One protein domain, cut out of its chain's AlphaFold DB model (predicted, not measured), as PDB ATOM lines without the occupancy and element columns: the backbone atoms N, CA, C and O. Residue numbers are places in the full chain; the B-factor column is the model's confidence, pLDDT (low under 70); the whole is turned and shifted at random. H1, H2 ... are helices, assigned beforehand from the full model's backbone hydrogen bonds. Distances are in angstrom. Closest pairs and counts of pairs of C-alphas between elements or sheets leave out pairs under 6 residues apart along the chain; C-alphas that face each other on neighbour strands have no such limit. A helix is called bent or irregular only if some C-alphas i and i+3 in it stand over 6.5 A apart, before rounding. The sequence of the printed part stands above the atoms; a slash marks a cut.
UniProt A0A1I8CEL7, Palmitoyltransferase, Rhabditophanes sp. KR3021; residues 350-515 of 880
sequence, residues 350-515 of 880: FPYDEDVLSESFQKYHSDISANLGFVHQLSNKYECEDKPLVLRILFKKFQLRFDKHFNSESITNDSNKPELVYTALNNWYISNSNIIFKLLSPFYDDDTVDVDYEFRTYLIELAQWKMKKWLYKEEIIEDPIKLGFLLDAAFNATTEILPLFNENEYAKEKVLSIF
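What this domain is: This is residues 350 to 515 of the 880 residues of the protein "Palmitoyltransferase" of Rhabditophanes sp. KR3021 (UniProt A0A1I8CEL7). Look for an up-and-down bundle of H2, H3, H4 and H6, each running against the one before; H2, H3 and H4 make its core, H1 lies crosswise over one end, and H6 packs on H3 and H4 toward the other. H8 packs on H4 and H6, while tiny H5 and H7 sit at the two ends of H6. The printed part has 166 residues with eight named helices, H1 to H8 in chain order, and no named strand: class all helix. It is compact, with a radius of gyration of the C-alphas of 17.3 A, and spans 51 by 35 by 28 A.

How they stand to each other: Begin at H1, residues 359 to 379; its residues 372 to 379 touch residues 389 to 390 of H2, residues 389 to 406, closest at the C-alphas of Leu 372 and Val 390, 6.1 A. H3, residues 419 to 440, is about perpendicular to H1, at 75 degrees, and its residues 439 to 440 touch H1, with the C-alphas of Ser 369 and Leu 439 closest at 5.1 A. H2 and H3 are close but not clearly touching, closest at the C-alphas of Phe 406 and Val 421, 7.6 A. H4, residues 451 to 471, forms a helical hairpin with H3, a shallow tilt of 24 degrees, opposite ways; the C-alphas of Leu 425 and Leu 459 are closest, 6.3 A. H2 touches H4 at the C-alphas of Phe 395 and Tyr 458, 7.5 A, a shallow tilt of 34 degrees, only just short of steep. H5, residues 474 to 477, only just touches H6, residues 480 to 496, with 3 pairs of C-alphas within 8 A, and only at the corner. Residues 486 to 493 of H6 touch residues 419 to 423 of H3, closest at the C-alphas of Glu 419 and Ala 489, 4.8 A. H7, residues 498 to 501, touches H3 at the C-alphas of Asn 426 and Leu 500, 5.4 A. H8, residues 505 to 513, touches H4 at the C-alphas of Gln 464 and Val 511, 6.1 A, and H6 at those of Thr 494 and Lys 508, 5.7 A. Every O i to N i+4 pair is within hydrogen-bond range in H4, H6 and H8; H1 has 15 of 17, H2 12 of 14 and H3 16 of 18, and H5 and H7 are too short for such a pair.

Where its parts are: Find C-alpha 359 at (45.457, 30.545, 96.948); from there H1 runs 30.4 A. H2 measures 24.7 A, H3 30.3 A, H4 29.9 A and H6 23.2 A; H8 ends at C-alpha 513, (29.697, 68.318, 101.604). H1 and H3 are irregular: C-alphas 363 and 366, and likewise 431 and 434, are 7.5 A apart.

The domain as a whole: The C-alphas farthest apart, of Lys 363 and Glu 478, are 52.4 A apart. The printed part has no cut; the link from H2 to H3 is long, and residues 381 to 386 stand free. Confidence is under 70 at residues 355 to 357, 380 to 386, 411, 445 to 448, 498 and 502 to 505.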
ATOM      1  N   PHE A 350      43.365  40.867  91.852       88.81
ATOM      2  CA  PHE A 350      43.177  42.038  92.713       88.81
ATOM      3  C   PHE A 350      42.517  43.210  91.947       88.81
ATOM      4  O   PHE A 350      42.938  43.500  90.821       88.81
ATOM      5  N   PRO A 351      41.550  43.950  92.532       90.44
ATOM      6  CA  PRO A 351      41.024  43.827  93.897       90.44
ATOM      7  C   PRO A 351      39.874  42.815  94.013       90.44
ATOM      8  O   PRO A 351      39.198  42.521  93.023       90.44
ATOM      9  N   TYR A 352      39.638  42.322  95.230       87.62
ATOM     10  CA  TYR A 352      38.659  41.276  95.546       87.62
ATOM     11  C   TYR A 352      37.289  41.847  95.944       87.62
ATOM     12  O   TYR A 352      37.217  42.931  96.526       87.62
ATOM     13  N   ASP A 353      36.211  41.113  95.645       80.19
ATOM     14  CA  ASP A 353      34.834  41.485  96.028       80.19
ATOM     15  C   ASP A 353      34.372  40.840  97.350       80.19
ATOM     16  O   ASP A 353      33.431  41.334  97.966       80.19
ATOM     17  N   GLU A 354      35.022  39.752  97.772       76.25
ATOM     18  CA  GLU A 354      34.722  39.011  99.002       76.25
ATOM     19  C   GLU A 354      36.008  38.780  99.806       76.25
ATOM     20  O   GLU A 354      37.098  38.696  99.228       76.25
ATOM     21  N   ASP A 355      35.876  38.638 101.129       65.88
ATOM     22  CA  ASP A 355      36.977  38.385 102.071       65.88
ATOM     23  C   ASP A 355      37.478  36.930 101.984       65.88
ATOM     24  O   ASP A 355      37.357  36.118 102.903       65.88
ATOM     25  N   VAL A 356      37.997  36.566 100.809       64.06
ATOM     26  CA  VAL A 356      38.596  35.262 100.534       64.06
ATOM     27  C   VAL A 356      39.988  35.482  99.966       64.06
ATOM     28  O   VAL A 356      40.174  35.847  98.804       64.06
ATOM     29  N   LEU A 357      40.999  35.211 100.791       66.50
ATOM     30  CA  LEU A 357      42.389  35.167 100.348       66.50
ATOM     31  C   LEU A 357      42.556  34.043  99.322       66.50
ATOM     32  O   LEU A 357      42.601  32.865  99.680       66.50
ATOM     33  N   SER A 358      42.672  34.408  98.047       70.94
ATOM     34  CA  SER A 358      42.904  33.441  96.976       70.94
ATOM     35  C   SER A 358      44.203  32.654  97.220       70.94
ATOM     36  O   SER A 358      45.214  33.215  97.655       70.94
ATOM     37  N   GLU A 359      44.221  31.353  96.910       74.06
ATOM     38  CA  GLU A 359      45.457  30.545  96.948       74.06
ATOM     39  C   GLU A 359      46.566  31.177  96.085       74.06
ATOM     40  O   GLU A 359      47.752  31.138  96.425       74.06
ATOM     41  N   SER A 360      46.176  31.841  94.991       75.44
ATOM     42  CA  SER A 360      47.061  32.666  94.172       75.44
ATOM     43  C   SER A 360      47.692  33.812  94.961       75.44
ATOM     44  O   SER A 360      48.902  34.003  94.872       75.44
ATOM     45  N   PHE A 361      46.939  34.547  95.779       83.44
ATOM     46  CA  PHE A 361      47.513  35.624  96.581       83.44
ATOM     47  C   PHE A 361      48.561  35.108  97.563       83.44
ATOM     48  O   PHE A 361      49.650  35.669  97.633       83.44
ATOM     49  N   GLN A 362      48.295  34.004  98.265       82.19
ATOM     50  CA  GLN A 362      49.277  33.422  99.189       82.19
ATOM     51  C   GLN A 362      50.581  33.033  98.478       82.19
ATOM     52  O   GLN A 362      51.666  33.225  99.025       82.19
ATOM     53  N   LYS A 363      50.481  32.551  97.234       83.62
ATOM     54  CA  LYS A 363      51.633  32.178  96.406       83.62
ATOM     55  C   LYS A 363      52.449  33.378  95.914       83.62
ATOM     56  O   LYS A 363      53.668  33.268  95.826       83.62
ATOM     57  N   TYR A 364      51.802  34.488  95.561       85.12
ATOM     58  CA  TYR A 364      52.448  35.639  94.910       85.12
ATOM     59  C   TYR A 364      52.608  36.872  95.815       85.12
ATOM     60  O   TYR A 364      53.243  37.838  95.406       85.12
ATOM     61  N   HIS A 365      52.096  36.855  97.048       85.62
ATOM     62  CA  HIS A 365      52.156  37.982  97.989       85.62
ATOM     63  C   HIS A 365      53.584  38.494  98.224       85.62
ATOM     64  O   HIS A 365      53.822  39.696  98.165       85.62
ATOM     65  N   SER A 366      54.539  37.583  98.455       85.00
ATOM     66  CA  SER A 366      55.952  37.934  98.665       85.00
ATOM     67  C   SER A 366      56.546  38.635  97.440       85.00
ATOM     68  O   SER A 366      57.260  39.625  97.575       85.00
ATOM     69  N   ASP A 367      56.200  38.154  96.242       85.56
ATOM     70  CA  ASP A 367      56.653  38.731  94.977       85.56
ATOM     71  C   ASP A 367      56.069  40.141  94.788       85.56
ATOM     72  O   ASP A 367      56.799  41.074  94.458       85.56
ATOM     73  N   ILE A 368      54.767  40.323  95.037       88.44
ATOM     74  CA  ILE A 368      54.093  41.626  94.921       88.44
ATOM     75  C   ILE A 368      54.696  42.622  95.914       88.44
ATOM     76  O   ILE A 368      55.100  43.710  95.508       88.44
ATOM     77  N   SER A 369      54.808  42.240  97.189       88.25
ATOM     78  CA  SER A 369      55.379  43.097  98.229       88.25
ATOM     79  C   SER A 369      56.824  43.484  97.894       88.25
ATOM     80  O   SER A 369      57.151  44.665  97.921       88.25
ATOM     81  N   ALA A 370      57.666  42.548  97.435       85.38
ATOM     82  CA  ALA A 370      59.039  42.856  97.026       85.38
ATOM     83  C   ALA A 370      59.112  43.879  95.877       85.38
ATOM     84  O   ALA A 370      59.899  44.822  95.948       85.38
ATOM     85  N   ASN A 371      58.284  43.733  94.834       86.69
ATOM     86  CA  ASN A 371      58.259  44.699  93.729       86.69
ATOM     87  C   ASN A 371      57.762  46.083  94.192       86.69
ATOM     88  O   ASN A 371      58.338  47.091  93.786       86.69
ATOM     89  N   LEU A 372      56.750  46.151  95.068       87.81
ATOM     90  CA  LEU A 372      56.287  47.410  95.669       87.81
ATOM     91  C   LEU A 372      57.381  48.064  96.531       87.81
ATOM     92  O   LEU A 372      57.571  49.276  96.448       87.81
ATOM     93  N   GLY A 373      58.156  47.269  97.274       85.31
ATOM     94  CA  GLY A 373      59.317  47.734  98.033       85.31
ATOM     95  C   GLY A 373      60.409  48.348  97.156       85.31
ATOM     96  O   GLY A 373      60.947  49.402  97.489       85.31
ATOM     97  N   PHE A 374      60.693  47.753  95.992       83.44
ATOM     98  CA  PHE A 374      61.622  48.346  95.021       83.44
ATOM     99  C   PHE A 374      61.106  49.657  94.440       83.44
ATOM    100  O   PHE A 374      61.885  50.596  94.287       83.44
ATOM    101  N   VAL A 375      59.806  49.741  94.140       85.25
ATOM    102  CA  VAL A 375      59.190  50.998  93.698       85.25
ATOM    103  C   VAL A 375      59.362  52.071  94.772       85.25
ATOM    104  O   VAL A 375      59.858  53.142  94.445       85.25
ATOM    105  N   HIS A 376      59.044  51.766  96.034       83.88
ATOM    106  CA  HIS A 376      59.196  52.692  97.161       83.88
ATOM    107  C   HIS A 376      60.643  53.189  97.320       83.88
ATOM    108  O   HIS A 376      60.906  54.390  97.389       83.88
ATOM    109  N   GLN A 377      61.613  52.268  97.323       79.00
ATOM    110  CA  GLN A 377      63.026  52.601  97.512       79.00
ATOM    111  C   GLN A 377      63.581  53.477  96.374       79.00
ATOM    112  O   GLN A 377      64.444  54.324  96.609       79.00
ATOM    113  N   LEU A 378      63.117  53.264  95.139       76.44
ATOM    114  CA  LEU A 378      63.589  53.988  93.957       76.44
ATOM    115  C   LEU A 378      62.835  55.310  93.716       76.44
ATOM    116  O   LEU A 378      63.423  56.225  93.133       76.44
ATOM    117  N   SER A 379      61.578  55.438  94.166       74.19
ATOM    118  CA  SER A 379      60.770  56.657  94.008       74.19
ATOM    119  C   SER A 379      61.072  57.731  95.059       74.19
ATOM    120  O   SER A 379      61.102  58.912  94.711       74.19
ATOM    121  N   ASN A 380      61.403  57.347  96.302       60.03
ATOM    122  CA  ASN A 380      61.608  58.250  97.454       60.03
ATOM    123  C   ASN A 380      62.640  59.377  97.261       60.03
ATOM    124  O   ASN A 380      62.706  60.303  98.063       60.03
ATOM    125  N   LYS A 381      63.478  59.325  96.222       54.06
ATOM    126  CA  LYS A 381      64.493  60.358  95.973       54.06
ATOM    127  C   LYS A 381      63.953  61.586  95.218       54.06
ATOM    128  O   LYS A 381      64.680  62.573  95.131       54.06
ATOM    129  N   TYR A 382      62.718  61.536  94.695       49.19
ATOM    130  CA  TYR A 382      62.149  62.561  93.801       49.19
ATOM    131  C   TYR A 382      60.619  62.751  93.902       49.19
ATOM    132  O   TYR A 382      60.034  63.381  93.019       49.19
ATOM    133  N   GLU A 383      59.938  62.223  94.925       51.75
ATOM    134  CA  GLU A 383      58.485  62.427  95.043       51.75
ATOM    135  C   GLU A 383      58.157  63.911  95.308       51.75
ATOM    136  O   GLU A 383      58.581  64.502  96.298       51.75
ATOM    137  N   CYS A 384      57.428  64.519  94.366       44.19
ATOM    138  CA  CYS A 384      56.991  65.919  94.369       44.19
ATOM    139  C   CYS A 384      55.448  66.025  94.317       44.19
ATOM    140  O   CYS A 384      54.909  67.030  93.865       44.19
ATOM    141  N   GLU A 385      54.723  64.979  94.732       54.91
ATOM    142  CA  GLU A 385      53.253  64.911  94.680       54.91
ATOM    143  C   GLU A 385      52.654  64.379  95.996       54.91
ATOM    144  O   GLU A 385      53.311  63.643  96.727       54.91
ATOM    145  N   ASP A 386      51.386  64.727  96.259       59.06
ATOM    146  CA  ASP A 386      50.672  64.548  97.538       59.06
ATOM    147  C   ASP A 386      50.530  63.096  98.053       59.06
ATOM    148  O   ASP A 386      50.243  62.911  99.233       59.06
ATOM    149  N   LYS A 387      50.692  62.058  97.210       71.06
ATOM    150  CA  LYS A 387      50.512  60.635  97.594       71.06
ATOM    151  C   LYS A 387      51.648  59.735  97.067       71.06
ATOM    152  O   LYS A 387      51.967  59.825  95.874       71.06
ATOM    153  N   PRO A 388      52.174  58.788  97.877       81.44
ATOM    154  CA  PRO A 388      53.226  57.860  97.457       81.44
ATOM    155  C   PRO A 388      52.878  57.029  96.215       81.44
ATOM    156  O   PRO A 388      51.747  56.549  96.055       81.44
ATOM    157  N   LEU A 389      53.865  56.773  95.349       84.94
ATOM    158  CA  LEU A 389      53.650  56.050  94.085       84.94
ATOM    159  C   LEU A 389      53.091  54.632  94.287       84.94
ATOM    160  O   LEU A 389      52.281  54.160  93.489       84.94
ATOM    161  N   VAL A 390      53.485  53.960  95.367       87.69
ATOM    162  CA  VAL A 390      53.049  52.595  95.689       87.69
ATOM    163  C   VAL A 390      51.538  52.523  95.931       87.69
ATOM    164  O   VAL A 390      50.868  51.646  95.380       87.69
ATOM    165  N   LEU A 391      50.979  53.487  96.672       88.06
ATOM    166  CA  LEU A 391      49.534  53.591  96.895       88.06
ATOM    167  C   LEU A 391      48.793  53.873  95.588       88.06
ATOM    168  O   LEU A 391      47.787  53.229  95.297       88.06
ATOM    169  N   ARG A 392      49.333  54.751  94.731       87.81
ATOM    170  CA  ARG A 392      48.743  55.054  93.413       87.81
ATOM    171  C   ARG A 392      48.619  53.816  92.525       87.81
ATOM    172  O   ARG A 392      47.634  53.696  91.799       87.81
ATOM    173  N   ILE A 393      49.581  52.891  92.571       90.19
ATOM    174  CA  ILE A 393      49.527  51.633  91.802       90.19
ATOM    175  C   ILE A 393      48.357  50.765  92.270       90.19
ATOM    176  O   ILE A 393      47.585  50.286  91.437       90.19
ATOM    177  N   LEU A 394      48.209  50.585  93.585       92.06
ATOM    178  CA  LEU A 394      47.128  49.786  94.167       92.06
ATOM    179  C   LEU A 394      45.764  50.436  93.904       92.06
ATOM    180  O   LEU A 394      44.859  49.790  93.377       92.06
ATOM    181  N   PHE A 395      45.638  51.734  94.181       92.69
ATOM    182  CA  PHE A 395      44.404  52.505  94.002       92.69
ATOM    183  C   PHE A 395      43.963  52.556  92.537       92.69
ATOM    184  O   PHE A 395      42.777  52.426  92.245       92.69
ATOM    185  N   LYS A 396      44.901  52.596  91.581       92.06
ATOM    186  CA  LYS A 396      44.584  52.515  90.147       92.06
ATOM    187  C   LYS A 396      43.825  51.237  89.771       92.06
ATOM    188  O   LYS A 396      43.007  51.277  88.853       92.06
ATOM    189  N   LYS A 397      44.047  50.108  90.454       93.56
ATOM    190  CA  LYS A 397      43.277  48.876  90.199       93.56
ATOM    191  C   LYS A 397      41.816  49.024  90.633       93.56
ATOM    192  O   LYS A 397      40.924  48.601  89.897       93.56
ATOM    193  N   PHE A 398      41.562  49.701  91.753       94.19
ATOM    194  CA  PHE A 398      40.206  50.081  92.158       94.19
ATOM    195  C   PHE A 398      39.587  51.088  91.188       94.19
ATOM    196  O   PHE A 398      38.441  50.885  90.807       94.19
ATOM    197  N   GLN A 399      40.335  52.091  90.700       93.19
ATOM    198  CA  GLN A 399      39.854  53.020  89.663       93.19
ATOM    199  C   GLN A 399      39.353  52.275  88.422       93.19
ATOM    200  O   GLN A 399      38.234  52.497  87.976       93.19
ATOM    201  N   LEU A 400      40.161  51.360  87.874       91.50
ATOM    202  CA  LEU A 400      39.804  50.604  86.669       91.50
ATOM    203  C   LEU A 400      38.543  49.756  86.883       91.50
ATOM    204  O   LEU A 400      37.683  49.673  86.001       91.50
ATOM    205  N   ARG A 401      38.413  49.138  88.063       90.56
ATOM    206  CA  ARG A 401      37.217  48.373  88.432       90.56
ATOM    207  C   ARG A 401      36.006  49.289  88.608       90.56
ATOM    208  O   ARG A 401      34.935  48.985  88.086       90.56
ATOM    209  N   PHE A 402      36.183  50.425  89.272       92.38
ATOM    210  CA  PHE A 402      35.164  51.452  89.440       92.38
ATOM    211  C   PHE A 402      34.657  51.957  88.093       92.38
ATOM    212  O   PHE A 402      33.452  51.986  87.865       92.38
ATOM    213  N   ASP A 403      35.554  52.258  87.158       90.44
ATOM    214  CA  ASP A 403      35.192  52.714  85.820       90.44
ATOM    215  C   ASP A 403      34.391  51.651  85.060       90.44
ATOM    216  O   ASP A 403      33.389  51.960  84.412       90.44
ATOM    217  N   LYS A 404      34.764  50.375  85.203       88.25
ATOM    218  CA  LYS A 404      34.023  49.262  84.607       88.25
ATOM    219  C   LYS A 404      32.610  49.124  85.180       88.25
ATOM    220  O   LYS A 404      31.688  48.888  84.407       88.25
ATOM    221  N   HIS A 405      32.411  49.262  86.489       85.94
ATOM    222  CA  HIS A 405      31.087  49.102  87.108       85.94
ATOM    223  C   HIS A 405      30.219  50.360  87.011       85.94
ATOM    224  O   HIS A 405      29.011  50.270  86.806       85.94
ATOM    225  N   PHE A 406      30.817  51.534  87.159       88.56
ATOM    226  CA  PHE A 406      30.090  52.776  87.401       88.56
ATOM    227  C   PHE A 406      30.317  53.834  86.322       88.56
ATOM    228  O   PHE A 406      29.667  54.870  86.369       88.56
ATOM    229  N   ASN A 407      31.184  53.617  85.329       85.25
ATOM    230  CA  ASN A 407      31.337  54.526  84.184       85.25
ATOM    231  C   ASN A 407      31.064  53.871  82.819       85.25
ATOM    232  O   ASN A 407      31.085  54.577  81.813       85.25
ATOM    233  N   SER A 408      30.764  52.571  82.777       82.62
ATOM    234  CA  SER A 408      30.333  51.861  81.564       82.62
ATOM    235  C   SER A 408      28.801  51.745  81.472       82.62
ATOM    236  O   SER A 408      28.088  52.165  82.386       82.62
ATOM    237  N   GLU A 409      28.288  51.134  80.399       74.19
ATOM    238  CA  GLU A 409      26.869  50.749  80.228       74.19
ATOM    239  C   GLU A 409      26.448  49.565  81.136       74.19
ATOM    240  O   GLU A 409      25.644  48.713  80.763       74.19
ATOM    241  N   SER A 410      27.024  49.468  82.334       74.56
ATOM    242  CA  SER A 410      26.665  48.463  83.333       74.56
ATOM    243  C   SER A 410      25.355  48.822  84.039       74.56
ATOM    244  O   SER A 410      25.085  49.991  84.305       74.56
ATOM    245  N   ILE A 411      24.602  47.801  84.463       66.75
ATOM    246  CA  ILE A 411      23.388  47.935  85.295       66.75
ATOM    247  C   ILE A 411      23.691  48.655  86.621       66.75
ATOM    248  O   ILE A 411      22.829  49.315  87.190       66.75
ATOM    249  N   THR A 412      24.928  48.553  87.114       71.50
ATOM    250  CA  THR A 412      25.376  49.222  88.345       71.50
ATOM    251  C   THR A 412      25.601  50.729  88.181       71.50
ATOM    252  O   THR A 412      25.733  51.432  89.177       71.50
ATOM    253  N   ASN A 413      25.636  51.252  86.951       83.19
ATOM    254  CA  ASN A 413      25.742  52.681  86.659       83.19
ATOM    255  C   ASN A 413      24.347  53.310  86.490       83.19
ATOM    256  O   ASN A 413      24.017  53.848  85.434       83.19
ATOM    257  N   ASP A 414      23.533  53.237  87.539       82.38
ATOM    258  CA  ASP A 414      22.176  53.782  87.563       82.38
ATOM    259  C   ASP A 414      22.058  54.848  88.656       82.38
ATOM    260  O   ASP A 414      22.239  54.568  89.840       82.38
ATOM    261  N   SER A 415      21.742  56.083  88.262       82.81
ATOM    262  CA  SER A 415      21.546  57.191  89.202       82.81
ATOM    263  C   SER A 415      20.287  57.045  90.059       82.81
ATOM    264  O   SER A 415      20.137  57.791  91.018       82.81
ATOM    265  N   ASN A 416      19.385  56.113  89.731       84.62
ATOM    266  CA  ASN A 416      18.231  55.782  90.570       84.62
ATOM    267  C   ASN A 416      18.577  54.802  91.699       84.62
ATOM    268  O   ASN A 416      17.737  54.568  92.561       84.62
ATOM    269  N   LYS A 417      19.781  54.212  91.676       87.81
ATOM    270  CA  LYS A 417      20.277  53.288  92.707       87.81
ATOM    271  C   LYS A 417      21.671  53.673  93.225       87.81
ATOM    272  O   LYS A 417      22.613  52.872  93.143       87.81
ATOM    273  N   PRO A 418      21.858  54.914  93.710       89.56
ATOM    274  CA  PRO A 418      23.162  55.400  94.153       89.56
ATOM    275  C   PRO A 418      23.737  54.633  95.355       89.56
ATOM    276  O   PRO A 418      24.957  54.587  95.523       89.56
ATOM    277  N   GLU A 419      22.901  53.952  96.141       88.88
ATOM    278  CA  GLU A 419      23.298  53.075  97.246       88.88
ATOM    279  C   GLU A 419      24.240  51.937  96.814       88.88
ATOM    280  O   GLU A 419      25.080  51.487  97.602       88.88
ATOM    281  N   LEU A 420      24.167  51.507  95.547       89.62
ATOM    282  CA  LEU A 420      25.041  50.468  94.998       89.62
ATOM    283  C   LEU A 420      26.508  50.908  94.950       89.62
ATOM    284  O   LEU A 420      27.396  50.074  95.127       89.62
ATOM    285  N   VAL A 421      26.771  52.203  94.743       91.25
ATOM    286  CA  VAL A 421      28.133  52.754  94.733       91.25
ATOM    287  C   VAL A 421      28.748  52.622  96.123       91.25
ATOM    288  O   VAL A 421      29.822  52.042  96.271       91.25
ATOM    289  N   TYR A 422      28.047  53.105  97.150       90.75
ATOM    290  CA  TYR A 422      28.534  53.060  98.530       90.75
ATOM    291  C   TYR A 422      28.692  51.626  99.045       90.75
ATOM    292  O   TYR A 422      29.703  51.304  99.667       90.75
ATOM    293  N   THR A 423      27.737  50.748  98.726       89.44
ATOM    294  CA  THR A 423      27.788  49.331  99.109       89.44
ATOM    295  C   THR A 423      28.987  48.625  98.474       89.44
ATOM    296  O   THR A 423      29.731  47.932  99.167       89.44
ATOM    297  N   ALA A 424      29.225  48.831  97.174       89.94
ATOM    298  CA  ALA A 424      30.364  48.231  96.485       89.94
ATOM    299  C   ALA A 424      31.700  48.711  97.064       89.94
ATOM    300  O   ALA A 424      32.576  47.894  97.342       89.94
ATOM    301  N   LEU A 425      31.841  50.017  97.304       91.00
ATOM    302  CA  LEU A 425      33.056  50.591  97.883       91.00
ATOM    303  C   LEU A 425      33.320  50.068  99.299       91.00
ATOM    304  O   LEU A 425      34.462  49.764  99.630       91.00
ATOM    305  N   ASN A 426      32.282  49.898 100.120       90.00
ATOM    306  CA  ASN A 426      32.426  49.297 101.443       90.00
ATOM    307  C   ASN A 426      32.838  47.822 101.377       90.00
ATOM    308  O   ASN A 426      33.721  47.406 102.121       90.00
ATOM    309  N   ASN A 427      32.262  47.042 100.463       89.50
ATOM    310  CA  ASN A 427      32.668  45.647 100.271       89.50
ATOM    311  C   ASN A 427      34.124  45.550  99.801       89.50
ATOM    312  O   ASN A 427      34.874  44.698 100.279       89.50
ATOM    313  N   TRP A 428      34.552  46.456  98.919       92.19
ATOM    314  CA  TRP A 428      35.948  46.566  98.501       92.19
ATOM    315  C   TRP A 428      36.866  46.979  99.648       92.19
ATOM    316  O   TRP A 428      37.964  46.438  99.746       92.19
ATOM    317  N   TYR A 429      36.431  47.878 100.528       91.06
ATOM    318  CA  TYR A 429      37.184  48.223 101.728       91.06
ATOM    319  C   TYR A 429      37.372  46.999 102.633       91.06
ATOM    320  O   TYR A 429      38.508  46.604 102.886       91.06
ATOM    321  N   ILE A 430      36.275  46.343 103.031       89.31
ATOM    322  CA  ILE A 430      36.285  45.165 103.917       89.31
ATOM    323  C   ILE A 430      37.166  44.050 103.346       89.31
ATOM    324  O   ILE A 430      37.993  43.489 104.056       89.31
ATOM    325  N   SER A 431      37.017  43.754 102.055       90.12
ATOM    326  CA  SER A 431      37.688  42.613 101.424       90.12
ATOM    327  C   SER A 431      39.170  42.859 101.122       90.12
ATOM    328  O   SER A 431      39.898  41.912 100.837       90.12
ATOM    329  N   ASN A 432      39.640  44.116 101.126       91.75
ATOM    330  CA  ASN A 432      40.997  44.449 100.674       91.75
ATOM    331  C   ASN A 432      41.844  45.230 101.689       91.75
ATOM    332  O   ASN A 432      43.058  45.280 101.500       91.75
ATOM    333  N   SER A 433      41.278  45.805 102.755       89.44
ATOM    334  CA  SER A 433      42.032  46.600 103.743       89.44
ATOM    335  C   SER A 433      43.192  45.807 104.358       89.44
ATOM    336  O   SER A 433      44.349  46.216 104.261       89.44
ATOM    337  N   ASN A 434      42.914  44.600 104.858       87.69
ATOM    338  CA  ASN A 434      43.921  43.690 105.418       87.69
ATOM    339  C   ASN A 434      44.990  43.281 104.392       87.69
ATOM    340  O   ASN A 434      46.157  43.091 104.733       87.69
ATOM    341  N   ILE A 435      44.599  43.133 103.126       89.06
ATOM    342  CA  ILE A 435      45.486  42.738 102.024       89.06
ATOM    343  C   ILE A 435      46.458  43.872 101.704       89.06
ATOM    344  O   ILE A 435      47.661  43.634 101.591       89.06
ATOM    345  N   ILE A 436      45.945  45.097 101.582       90.19
ATOM    346  CA  ILE A 436      46.744  46.300 101.336       90.19
ATOM    347  C   ILE A 436      47.696  46.536 102.508       90.19
ATOM    348  O   ILE A 436      48.892  46.707 102.278       90.19
ATOM    349  N   PHE A 437      47.203  46.447 103.748       88.25
ATOM    350  CA  PHE A 437      48.037  46.555 104.943       88.25
ATOM    351  C   PHE A 437      49.176  45.529 104.921       88.25
ATOM    352  O   PHE A 437      50.338  45.896 105.047       88.25
ATOM    353  N   LYS A 438      48.882  44.255 104.639       87.88
ATOM    354  CA  LYS A 438      49.897  43.190 104.586       87.88
ATOM    355  C   LYS A 438      50.956  43.399 103.494       87.88
ATOM    356  O   LYS A 438      52.109  43.018 103.682       87.88
ATOM    357  N   LEU A 439      50.579  43.987 102.357       89.12
ATOM    358  CA  LEU A 439      51.511  44.293 101.267       89.12
ATOM    359  C   LEU A 439      52.458  45.452 101.605       89.12
ATOM    360  O   LEU A 439      53.586  45.456 101.104       89.12
ATOM    361  N   LEU A 440      51.993  46.412 102.412       87.31
ATOM    362  CA  LEU A 440      52.667  47.686 102.680       87.31
ATOM    363  C   LEU A 440      53.339  47.780 104.054       87.31
ATOM    364  O   LEU A 440      54.295  48.543 104.187       87.31
ATOM    365  N   SER A 441      52.923  46.971 105.030       84.62
ATOM    366  CA  SER A 441      53.518  46.914 106.372       84.62
ATOM    367  C   SER A 441      55.039  46.677 106.408       84.62
ATOM    368  O   SER A 441      55.654  47.044 107.400       84.62
ATOM    369  N   PRO A 442      55.701  46.074 105.392       83.25
ATOM    370  CA  PRO A 442      57.164  45.984 105.384       83.25
ATOM    371  C   PRO A 442      57.888  47.310 105.095       83.25
ATOM    372  O   PRO A 442      59.109  47.357 105.239       83.25
ATOM    373  N   PHE A 443      57.180  48.343 104.623       75.38
ATOM    374  CA  PHE A 443      57.773  49.598 104.134       75.38
ATOM    375  C   PHE A 443      57.243  50.849 104.843       75.38
ATOM    376  O   PHE A 443      57.944  51.858 104.862       75.38
ATOM    377  N   TYR A 444      56.033  50.787 105.403       75.56
ATOM    378  CA  TYR A 444      55.413  51.872 106.158       75.56
ATOM    379  C   TYR A 444      55.115  51.406 107.583       75.56
ATOM    380  O   TYR A 444      54.423  50.405 107.767       75.56
ATOM    381  N   ASP A 445      55.623  52.155 108.559       64.56
ATOM    382  CA  ASP A 445      55.186  52.080 109.956       64.56
ATOM    383  C   ASP A 445      54.008  53.052 110.170       64.56
ATOM    384  O   ASP A 445      53.923  54.065 109.461       64.56
ATOM    385  N   ASP A 446      53.147  52.787 111.166       57.59
ATOM    386  CA  ASP A 446      51.945  53.594 111.487       57.59
ATOM    387  C   ASP A 446      52.245  55.103 111.658       57.59
ATOM    388  O   ASP A 446      51.387  55.941 111.394       57.59
ATOM    389  N   ASP A 447      53.477  55.472 112.026       56.19
ATOM    390  CA  ASP A 447      53.901  56.865 112.226       56.19
ATOM    391  C   ASP A 447      54.225  57.632 110.920       56.19
ATOM    392  O   ASP A 447      54.419  58.849 110.952       56.19
ATOM    393  N   THR A 448      54.334  56.952 109.769       68.94
ATOM    394  CA  THR A 448      54.794  57.564 108.501       68.94
ATOM    395  C   THR A 448      53.665  57.876 107.524       68.94
ATOM    396  O   THR A 448      53.585  58.992 107.013       68.94
ATOM    397  N   VAL A 449      52.803  56.898 107.249       74.44
ATOM    398  CA  VAL A 449      51.627  57.021 106.382       74.44
ATOM    399  C   VAL A 449      50.553  56.102 106.945       74.44
ATOM    400  O   VAL A 449      50.741  54.887 106.978       74.44
ATOM    401  N   ASP A 450      49.413  56.669 107.332       83.06
ATOM    402  CA  ASP A 450      48.247  55.884 107.730       83.06
ATOM    403  C   ASP A 450      47.582  55.292 106.475       83.06
ATOM    404  O   ASP A 450      46.780  55.923 105.780       83.06
ATOM    405  N   VAL A 451      47.984  54.062 106.148       85.44
ATOM    406  CA  VAL A 451      47.524  53.325 104.964       85.44
ATOM    407  C   VAL A 451      46.011  53.098 104.993       85.44
ATOM    408  O   VAL A 451      45.373  53.137 103.935       85.44
ATOM    409  N   ASP A 452      45.427  52.860 106.171       85.31
ATOM    410  CA  ASP A 452      43.984  52.646 106.304       85.31
ATOM    411  C   ASP A 452      43.227  53.946 106.022       85.31
ATOM    412  O   ASP A 452      42.305  53.963 105.199       85.31
ATOM    413  N   TYR A 453      43.671  55.055 106.617       84.94
ATOM    414  CA  TYR A 453      43.108  56.381 106.376       84.94
ATOM    415  C   TYR A 453      43.188  56.790 104.898       84.94
ATOM    416  O   TYR A 453      42.188  57.242 104.329       84.94
ATOM    417  N   GLU A 454      44.336  56.596 104.243       86.12
ATOM    418  CA  GLU A 454      44.517  56.913 102.820       86.12
ATOM    419  C   GLU A 454      43.614  56.064 101.918       86.12
ATOM    420  O   GLU A 454      43.020  56.575 100.962       86.12
ATOM    421  N   PHE A 455      43.462  54.772 102.225       89.44
ATOM    422  CA  PHE A 455      42.607  53.885 101.440       89.44
ATOM    423  C   PHE A 455      41.128  54.244 101.580       89.44
ATOM    424  O   PHE A 455      40.430  54.361 100.568       89.44
ATOM    425  N   ARG A 456      40.652  54.495 102.806       87.62
ATOM    426  CA  ARG A 456      39.286  54.988 103.037       87.62
ATOM    427  C   ARG A 456      39.050  56.295 102.294       87.62
ATOM    428  O   ARG A 456      38.071  56.406 101.559       87.62
ATOM    429  N   THR A 457      39.965  57.254 102.439       87.38
ATOM    430  CA  THR A 457      39.871  58.571 101.795       87.38
ATOM    431  C   THR A 457      39.771  58.435 100.279       87.38
ATOM    432  O   THR A 457      38.887  59.031  99.673       87.38
ATOM    433  N   TYR A 458      40.593  57.582  99.666       90.88
ATOM    434  CA  TYR A 458      40.537  57.331  98.229       90.88
ATOM    435  C   TYR A 458      39.192  56.739  97.767       90.88
ATOM    436  O   TYR A 458      38.613  57.198  96.781       90.88
ATOM    437  N   LEU A 459      38.652  55.743  98.477       91.38
ATOM    438  CA  LEU A 459      37.341  55.174  98.135       91.38
ATOM    439  C   LEU A 459      36.213  56.204  98.295       91.38
ATOM    440  O   LEU A 459      35.297  56.255  97.472       91.38
ATOM    441  N   ILE A 460      36.296  57.060  99.314       89.69
ATOM    442  CA  ILE A 460      35.352  58.162  99.528       89.69
ATOM    443  C   ILE A 460      35.449  59.189  98.392       89.69
ATOM    444  O   ILE A 460      34.416  59.620  97.881       89.69
ATOM    445  N   GLU A 461      36.657  59.534  97.937       89.88
ATOM    446  CA  GLU A 461      36.883  60.426  96.790       89.88
ATOM    447  C   GLU A 461      36.236  59.878  95.504       89.88
ATOM    448  O   GLU A 461      35.626  60.644  94.751       89.88
ATOM    449  N   LEU A 462      36.283  58.558  95.266       91.88
ATOM    450  CA  LEU A 462      35.584  57.919  94.140       91.88
ATOM    451  C   LEU A 462      34.065  58.079  94.238       91.88
ATOM    452  O   LEU A 462      33.414  58.438  93.248       91.88
ATOM    453  N   ALA A 463      33.501  57.837  95.426       90.50
ATOM    454  CA  ALA A 463      32.080  58.043  95.677       90.50
ATOM    455  C   ALA A 463      31.699  59.503  95.415       90.50
ATOM    456  O   ALA A 463      30.793  59.770  94.627       90.50
ATOM    457  N   GLN A 464      32.428  60.453  96.006       90.38
ATOM    458  CA  GLN A 464      32.190  61.885  95.831       90.38
ATOM    459  C   GLN A 464      32.250  62.298  94.365       90.38
ATOM    460  O   GLN A 464      31.348  62.986  93.890       90.38
ATOM    461  N   TRP A 465      33.290  61.884  93.639       90.94
ATOM    462  CA  TRP A 465      33.442  62.199  92.222       90.94
ATOM    463  C   TRP A 465      32.234  61.720  91.418       90.94
ATOM    464  O   TRP A 465      31.683  62.462  90.601       90.94
ATOM    465  N   LYS A 466      31.777  60.493  91.682       91.75
ATOM    466  CA  LYS A 466      30.648  59.898  90.972       91.75
ATOM    467  C   LYS A 466      29.324  60.568  91.317       91.75
ATOM    468  O   LYS A 466      28.559  60.876  90.403       91.75
ATOM    469  N   MET A 467      29.083  60.829  92.600       91.31
ATOM    470  CA  MET A 467      27.884  61.523  93.063       91.31
ATOM    471  C   MET A 467      27.829  62.941  92.509       91.31
ATOM    472  O   MET A 467      26.814  63.312  91.933       91.31
ATOM    473  N   LYS A 468      28.938  63.691  92.548       90.06
ATOM    474  CA  LYS A 468      29.048  65.007  91.903       90.06
ATOM    475  C   LYS A 468      28.736  64.929  90.410       90.06
ATOM    476  O   LYS A 468      27.916  65.688  89.908       90.06
ATOM    477  N   LYS A 469      29.326  63.970  89.691       89.94
ATOM    478  CA  LYS A 469      29.073  63.772  88.254       89.94
ATOM    479  C   LYS A 469      27.595  63.513  87.936       89.94
ATOM    480  O   LYS A 469      27.133  63.936  86.880       89.94
ATOM    481  N   TRP A 470      26.866  62.801  88.796       90.88
ATOM    482  CA  TRP A 470      25.417  62.640  88.651       90.88
ATOM    483  C   TRP A 470      24.657  63.908  89.037       90.88
ATOM    484  O   TRP A 470      23.785  64.332  88.290       90.88
ATOM    485  N   LEU A 471      25.031  64.539  90.143       88.06
ATOM    486  CA  LEU A 471      24.403  65.748  90.663       88.06
ATOM    487  C   LEU A 471      24.419  66.910  89.658       88.06
ATOM    488  O   LEU A 471      23.414  67.594  89.522       88.06
ATOM    489  N   TYR A 472      25.504  67.092  88.896       83.62
ATOM    490  CA  TYR A 472      25.597  68.141  87.865       83.62
ATOM    491  C   TYR A 472      24.772  67.879  86.599       83.62
ATOM    492  O   TYR A 472      24.778  68.700  85.680       83.62
ATOM    493  N   LYS A 473      24.082  66.740  86.490       86.25
ATOM    494  CA  LYS A 473      23.134  66.539  85.395       86.25
ATOM    495  C   LYS A 473      21.861  67.326  85.692       86.25
ATOM    496  O   LYS A 473      21.213  67.075  86.706       86.25
ATOM    497  N   GLU A 474      21.465  68.212  84.776       77.69
ATOM    498  CA  GLU A 474      20.238  69.022  84.906       77.69
ATOM    499  C   GLU A 474      19.002  68.160  85.219       77.69
ATOM    500  O   GLU A 474      18.213  68.466  86.106       77.69
ATOM    501  N   GLU A 475      18.889  67.011  84.556       84.50
ATOM    502  CA  GLU A 475      17.818  66.021  84.734       84.50
ATOM    503  C   GLU A 475      17.765  65.344  86.120       84.50
ATOM    504  O   GLU A 475      16.806  64.620  86.402       84.50
ATOM    505  N   ILE A 476      18.785  65.537  86.965       84.69
ATOM    506  CA  ILE A 476      18.834  65.048  88.350       84.69
ATOM    507  C   ILE A 476      18.626  66.196  89.333       84.69
ATOM    508  O   ILE A 476      17.795  66.069  90.227       84.69
ATOM    509  N   ILE A 477      19.334  67.318  89.176       83.31
ATOM    510  CA  ILE A 477      19.231  68.449  90.114       83.31
ATOM    511  C   ILE A 477      17.850  69.123  90.086       83.31
ATOM    512  O   ILE A 477      17.406  69.668  91.097       83.31
ATOM    513  N   GLU A 478      17.152  69.070  88.948       84.81
ATOM    514  CA  GLU A 478      15.792  69.601  88.801       84.81
ATOM    515  C   GLU A 478      14.700  68.608  89.229       84.81
ATOM    516  O   GLU A 478      13.567  69.019  89.490       84.81
ATOM    517  N   ASP A 479      15.019  67.313  89.327       86.88
ATOM    518  CA  ASP A 479      14.073  66.269  89.722       86.88
ATOM    519  C   ASP A 479      14.195  65.979  91.232       86.88
ATOM    520  O   ASP A 479      15.170  65.357  91.668       86.88
ATOM    521  N   PRO A 480      13.207  66.379  92.057       84.44
ATOM    522  CA  PRO A 480      13.283  66.205  93.503       84.44
ATOM    523  C   PRO A 480      13.355  64.732  93.925       84.44
ATOM    524  O   PRO A 480      13.966  64.423  94.941       84.44
ATOM    525  N   ILE A 481      12.779  63.802  93.157       85.88
ATOM    526  CA  ILE A 481      12.802  62.377  93.513       85.88
ATOM    527  C   ILE A 481      14.217  61.823  93.325       85.88
ATOM    528  O   ILE A 481      14.748  61.156  94.211       85.88
ATOM    529  N   LYS A 482      14.860  62.143  92.198       87.06
ATOM    530  CA  LYS A 482      16.227  61.681  91.912       87.06
ATOM    531  C   LYS A 482      17.266  62.340  92.812       87.06
ATOM    532  O   LYS A 482      18.193  61.666  93.258       87.06
ATOM    533  N   LEU A 483      17.109  63.634  93.103       88.69
ATOM    534  CA  LEU A 483      17.931  64.318  94.101       88.69
ATOM    535  C   LEU A 483      17.759  63.670  95.485       88.69
ATOM    536  O   LEU A 483      18.752  63.444  96.175       88.69
ATOM    537  N   GLY A 484      16.524  63.309  95.849       86.81
ATOM    538  CA  GLY A 484      16.204  62.555  97.061       86.81
ATOM    539  C   GLY A 484      16.948  61.221  97.146       86.81
ATOM    540  O   GLY A 484      17.604  60.970  98.149       86.81
ATOM    541  N   PHE A 485      16.956  60.415  96.075       89.88
ATOM    542  CA  PHE A 485      17.708  59.149  96.053       89.88
ATOM    543  C   PHE A 485      19.207  59.339  96.317       89.88
ATOM    544  O   PHE A 485      19.802  58.562  97.063       89.88
ATOM    545  N   LEU A 486      19.828  60.374  95.738       90.75
ATOM    546  CA  LEU A 486      21.241  60.682  95.985       90.75
ATOM    547  C   LEU A 486      21.499  61.092  97.440       90.75
ATOM    548  O   LEU A 486      22.476  60.633  98.034       90.75
ATOM    549  N   LEU A 487      20.634  61.941  98.002       89.56
ATOM    550  CA  LEU A 487      20.722  62.385  99.393       89.56
ATOM    551  C   LEU A 487      20.555  61.208 100.357       89.56
ATOM    552  O   LEU A 487      21.421  60.994 101.204       89.56
ATOM    553  N   ASP A 488      19.495  60.412 100.200       88.81
ATOM    554  CA  ASP A 488      19.208  59.266 101.065       88.81
ATOM    555  C   ASP A 488      20.347  58.241 101.023       88.81
ATOM    556  O   ASP A 488      20.796  57.778 102.070       88.81
ATOM    557  N   ALA A 489      20.889  57.934  99.840       90.25
ATOM    558  CA  ALA A 489      22.026  57.023  99.734       90.25
ATOM    559  C   ALA A 489      23.277  57.555 100.445       90.25
ATOM    560  O   ALA A 489      23.971  56.784 101.106       90.25
ATOM    561  N   ALA A 490      23.558  58.857 100.349       89.62
ATOM    562  CA  ALA A 490      24.677  59.475 101.050       89.62
ATOM    563  C   ALA A 490      24.480  59.463 102.575       89.62
ATOM    564  O   ALA A 490      25.390  59.078 103.311       89.62
ATOM    565  N   PHE A 491      23.289  59.816 103.065       87.44
ATOM    566  CA  PHE A 491      22.974  59.794 104.496       87.44
ATOM    567  C   PHE A 491      22.999  58.381 105.078       87.44
ATOM    568  O   PHE A 491      23.645  58.153 106.108       87.44
ATOM    569  N   ASN A 492      22.381  57.416 104.398       87.06
ATOM    570  CA  ASN A 492      22.402  56.013 104.805       87.06
ATOM    571  C   ASN A 492      23.832  55.466 104.791       87.06
ATOM    572  O   ASN A 492      24.238  54.795 105.736       87.06
ATOM    573  N   ALA A 493      24.661  55.833 103.807       86.00
ATOM    574  CA  ALA A 493      26.071  55.449 103.805       86.00
ATOM    575  C   ALA A 493      26.820  55.964 105.047       86.00
ATOM    576  O   ALA A 493      27.554  55.208 105.679       86.00
ATOM    577  N   THR A 494      26.597  57.215 105.457       82.75
ATOM    578  CA  THR A 494      27.264  57.783 106.647       82.75
ATOM    579  C   THR A 494      26.792  57.211 107.988       82.75
ATOM    580  O   THR A 494      27.468  57.413 109.001       82.75
ATOM    581  N   THR A 495      25.645  56.524 108.021       80.12
ATOM    582  CA  THR A 495      25.009  56.037 109.257       80.12
ATOM    583  C   THR A 495      25.002  54.514 109.379       80.12
ATOM    584  O   THR A 495      25.248  53.999 110.467       80.12
ATOM    585  N   GLU A 496      24.766  53.792 108.284       77.81
ATOM    586  CA  GLU A 496      24.572  52.337 108.269       77.81
ATOM    587  C   GLU A 496      25.819  51.570 107.799       77.81
ATOM    588  O   GLU A 496      26.042  50.428 108.207       77.81
ATOM    589  N   ILE A 497      26.678  52.186 106.979       76.25
ATOM    590  CA  ILE A 497      27.849  51.528 106.382       76.25
ATOM    591  C   ILE A 497      29.089  51.747 107.267       76.25
ATOM    592  O   ILE A 497      29.981  52.547 106.988       76.25
ATOM    593  N   LEU A 498      29.133  51.020 108.383       66.31
ATOM    594  CA  LEU A 498      30.107  51.247 109.456       66.31
ATOM    595  C   LEU A 498      31.583  51.004 109.055       66.31
ATOM    596  O   LEU A 498      32.405  51.855 109.359       66.31
ATOM    597  N   PRO A 499      32.006  49.933 108.359       75.75
ATOM    598  CA  PRO A 499      33.445  49.679 108.189       75.75
ATOM    599  C   PRO A 499      34.189  50.777 107.420       75.75
ATOM    600  O   PRO A 499      35.260  51.188 107.850       75.75
ATOM    601  N   LEU A 500      33.606  51.301 106.338       78.88
ATOM    602  CA  LEU A 500      34.210  52.378 105.548       78.88
ATOM    603  C   LEU A 500      34.016  53.772 106.181       78.88
ATOM    604  O   LEU A 500      34.928  54.598 106.114       78.88
ATOM    605  N   PHE A 501      32.864  54.034 106.815       73.19
ATOM    606  CA  PHE A 501      32.460  55.382 107.253       73.19
ATOM    607  C   PHE A 501      32.425  55.606 108.782       73.19
ATOM    608  O   PHE A 501      32.107  56.714 109.227       73.19
ATOM    609  N   ASN A 502      32.735  54.601 109.610       65.19
ATOM    610  CA  ASN A 502      32.764  54.736 111.073       65.19
ATOM    611  C   ASN A 502      34.053  55.419 111.567       65.19
ATOM    612  O   ASN A 502      35.096  55.335 110.925       65.19
ATOM    613  N   GLU A 503      33.950  56.096 112.714       57.97
ATOM    614  CA  GLU A 503      35.036  56.766 113.465       57.97
ATOM    615  C   GLU A 503      35.748  57.954 112.791       57.97
ATOM    616  O   GLU A 503      36.530  58.634 113.449       57.97
ATOM    617  N   ASN A 504      35.421  58.296 111.540       62.38
ATOM    618  CA  ASN A 504      36.044  59.419 110.843       62.38
ATOM    619  C   ASN A 504      35.045  60.553 110.534       62.38
ATOM    620  O   ASN A 504      34.301  60.491 109.551       62.38
ATOM    621  N   GLU A 505      35.033  61.616 111.351       68.44
ATOM    622  CA  GLU A 505      34.234  62.830 111.078       68.44
ATOM    623  C   GLU A 505      34.544  63.426 109.696       68.44
ATOM    624  O   GLU A 505      33.633  63.893 109.012       68.44
ATOM    625  N   TYR A 506      35.794  63.312 109.230       73.75
ATOM    626  CA  TYR A 506      36.213  63.783 107.910       73.75
ATOM    627  C   TYR A 506      35.510  63.031 106.772       73.75
ATOM    628  O   TYR A 506      35.079  63.643 105.795       73.75
ATOM    629  N   ALA A 507      35.337  61.710 106.896       73.31
ATOM    630  CA  ALA A 507      34.654  60.896 105.889       73.31
ATOM    631  C   ALA A 507      33.179  61.297 105.742       73.31
ATOM    632  O   ALA A 507      32.676  61.449 104.624       73.31
ATOM    633  N   LYS A 508      32.503  61.511 106.877       76.69
ATOM    634  CA  LYS A 508      31.106  61.962 106.920       76.69
ATOM    635  C   LYS A 508      30.962  63.362 106.340       76.69
ATOM    636  O   LYS A 508      30.086  63.585 105.505       76.69
ATOM    637  N   GLU A 509      31.856  64.277 106.719       83.31
ATOM    638  CA  GLU A 509      31.882  65.627 106.161       83.31
ATOM    639  C   GLU A 509      32.030  65.582 104.644       83.31
ATOM    640  O   GLU A 509      31.223  66.176 103.939       83.31
ATOM    641  N   LYS A 510      33.013  64.840 104.125       84.19
ATOM    642  CA  LYS A 510      33.286  64.757 102.688       84.19
ATOM    643  C   LYS A 510      32.086  64.241 101.900       84.19
ATOM    644  O   LYS A 510      31.693  64.866 100.915       84.19
ATOM    645  N   VAL A 511      31.483  63.128 102.306       87.38
ATOM    646  CA  VAL A 511      30.334  62.568 101.574       87.38
ATOM    647  C   VAL A 511      29.174  63.559 101.510       87.38
ATOM    648  O   VAL A 511      28.587  63.730 100.444       87.38
ATOM    649  N   LEU A 512      28.874  64.242 102.616       88.75
ATOM    650  CA  LEU A 512      27.739  65.160 102.691       88.75
ATOM    651  C   LEU A 512      28.043  66.540 102.086       88.75
ATOM    652  O   LEU A 512      27.125  67.201 101.596       88.75
ATOM    653  N   SER A 513      29.309  66.974 102.058       89.25
ATOM    654  CA  SER A 513      29.697  68.318 101.604       89.25
ATOM    655  C   SER A 513      29.299  68.618 100.168       89.25
ATOM    656  O   SER A 513      28.995  69.764  99.841       89.25
ATOM    657  N   ILE A 514      29.191  67.584  99.332       90.44
ATOM    658  CA  ILE A 514      28.769  67.713  97.936       90.44
ATOM    659  C   ILE A 514      27.374  68.339  97.792       90.44
ATOM    660  O   ILE A 514      27.100  68.959  96.770       90.44
ATOM    661  N   PHE A 515      26.515  68.216  98.810       90.00
ATOM    662  CA  PHE A 515      25.137  68.706  98.772       90.00
ATOM    663  C   PHE A 515      24.954  70.107  99.361       90.00
ATOM    664  O   PHE A 515      23.915  70.725  99.140       90.00
TER     665      PHE A 515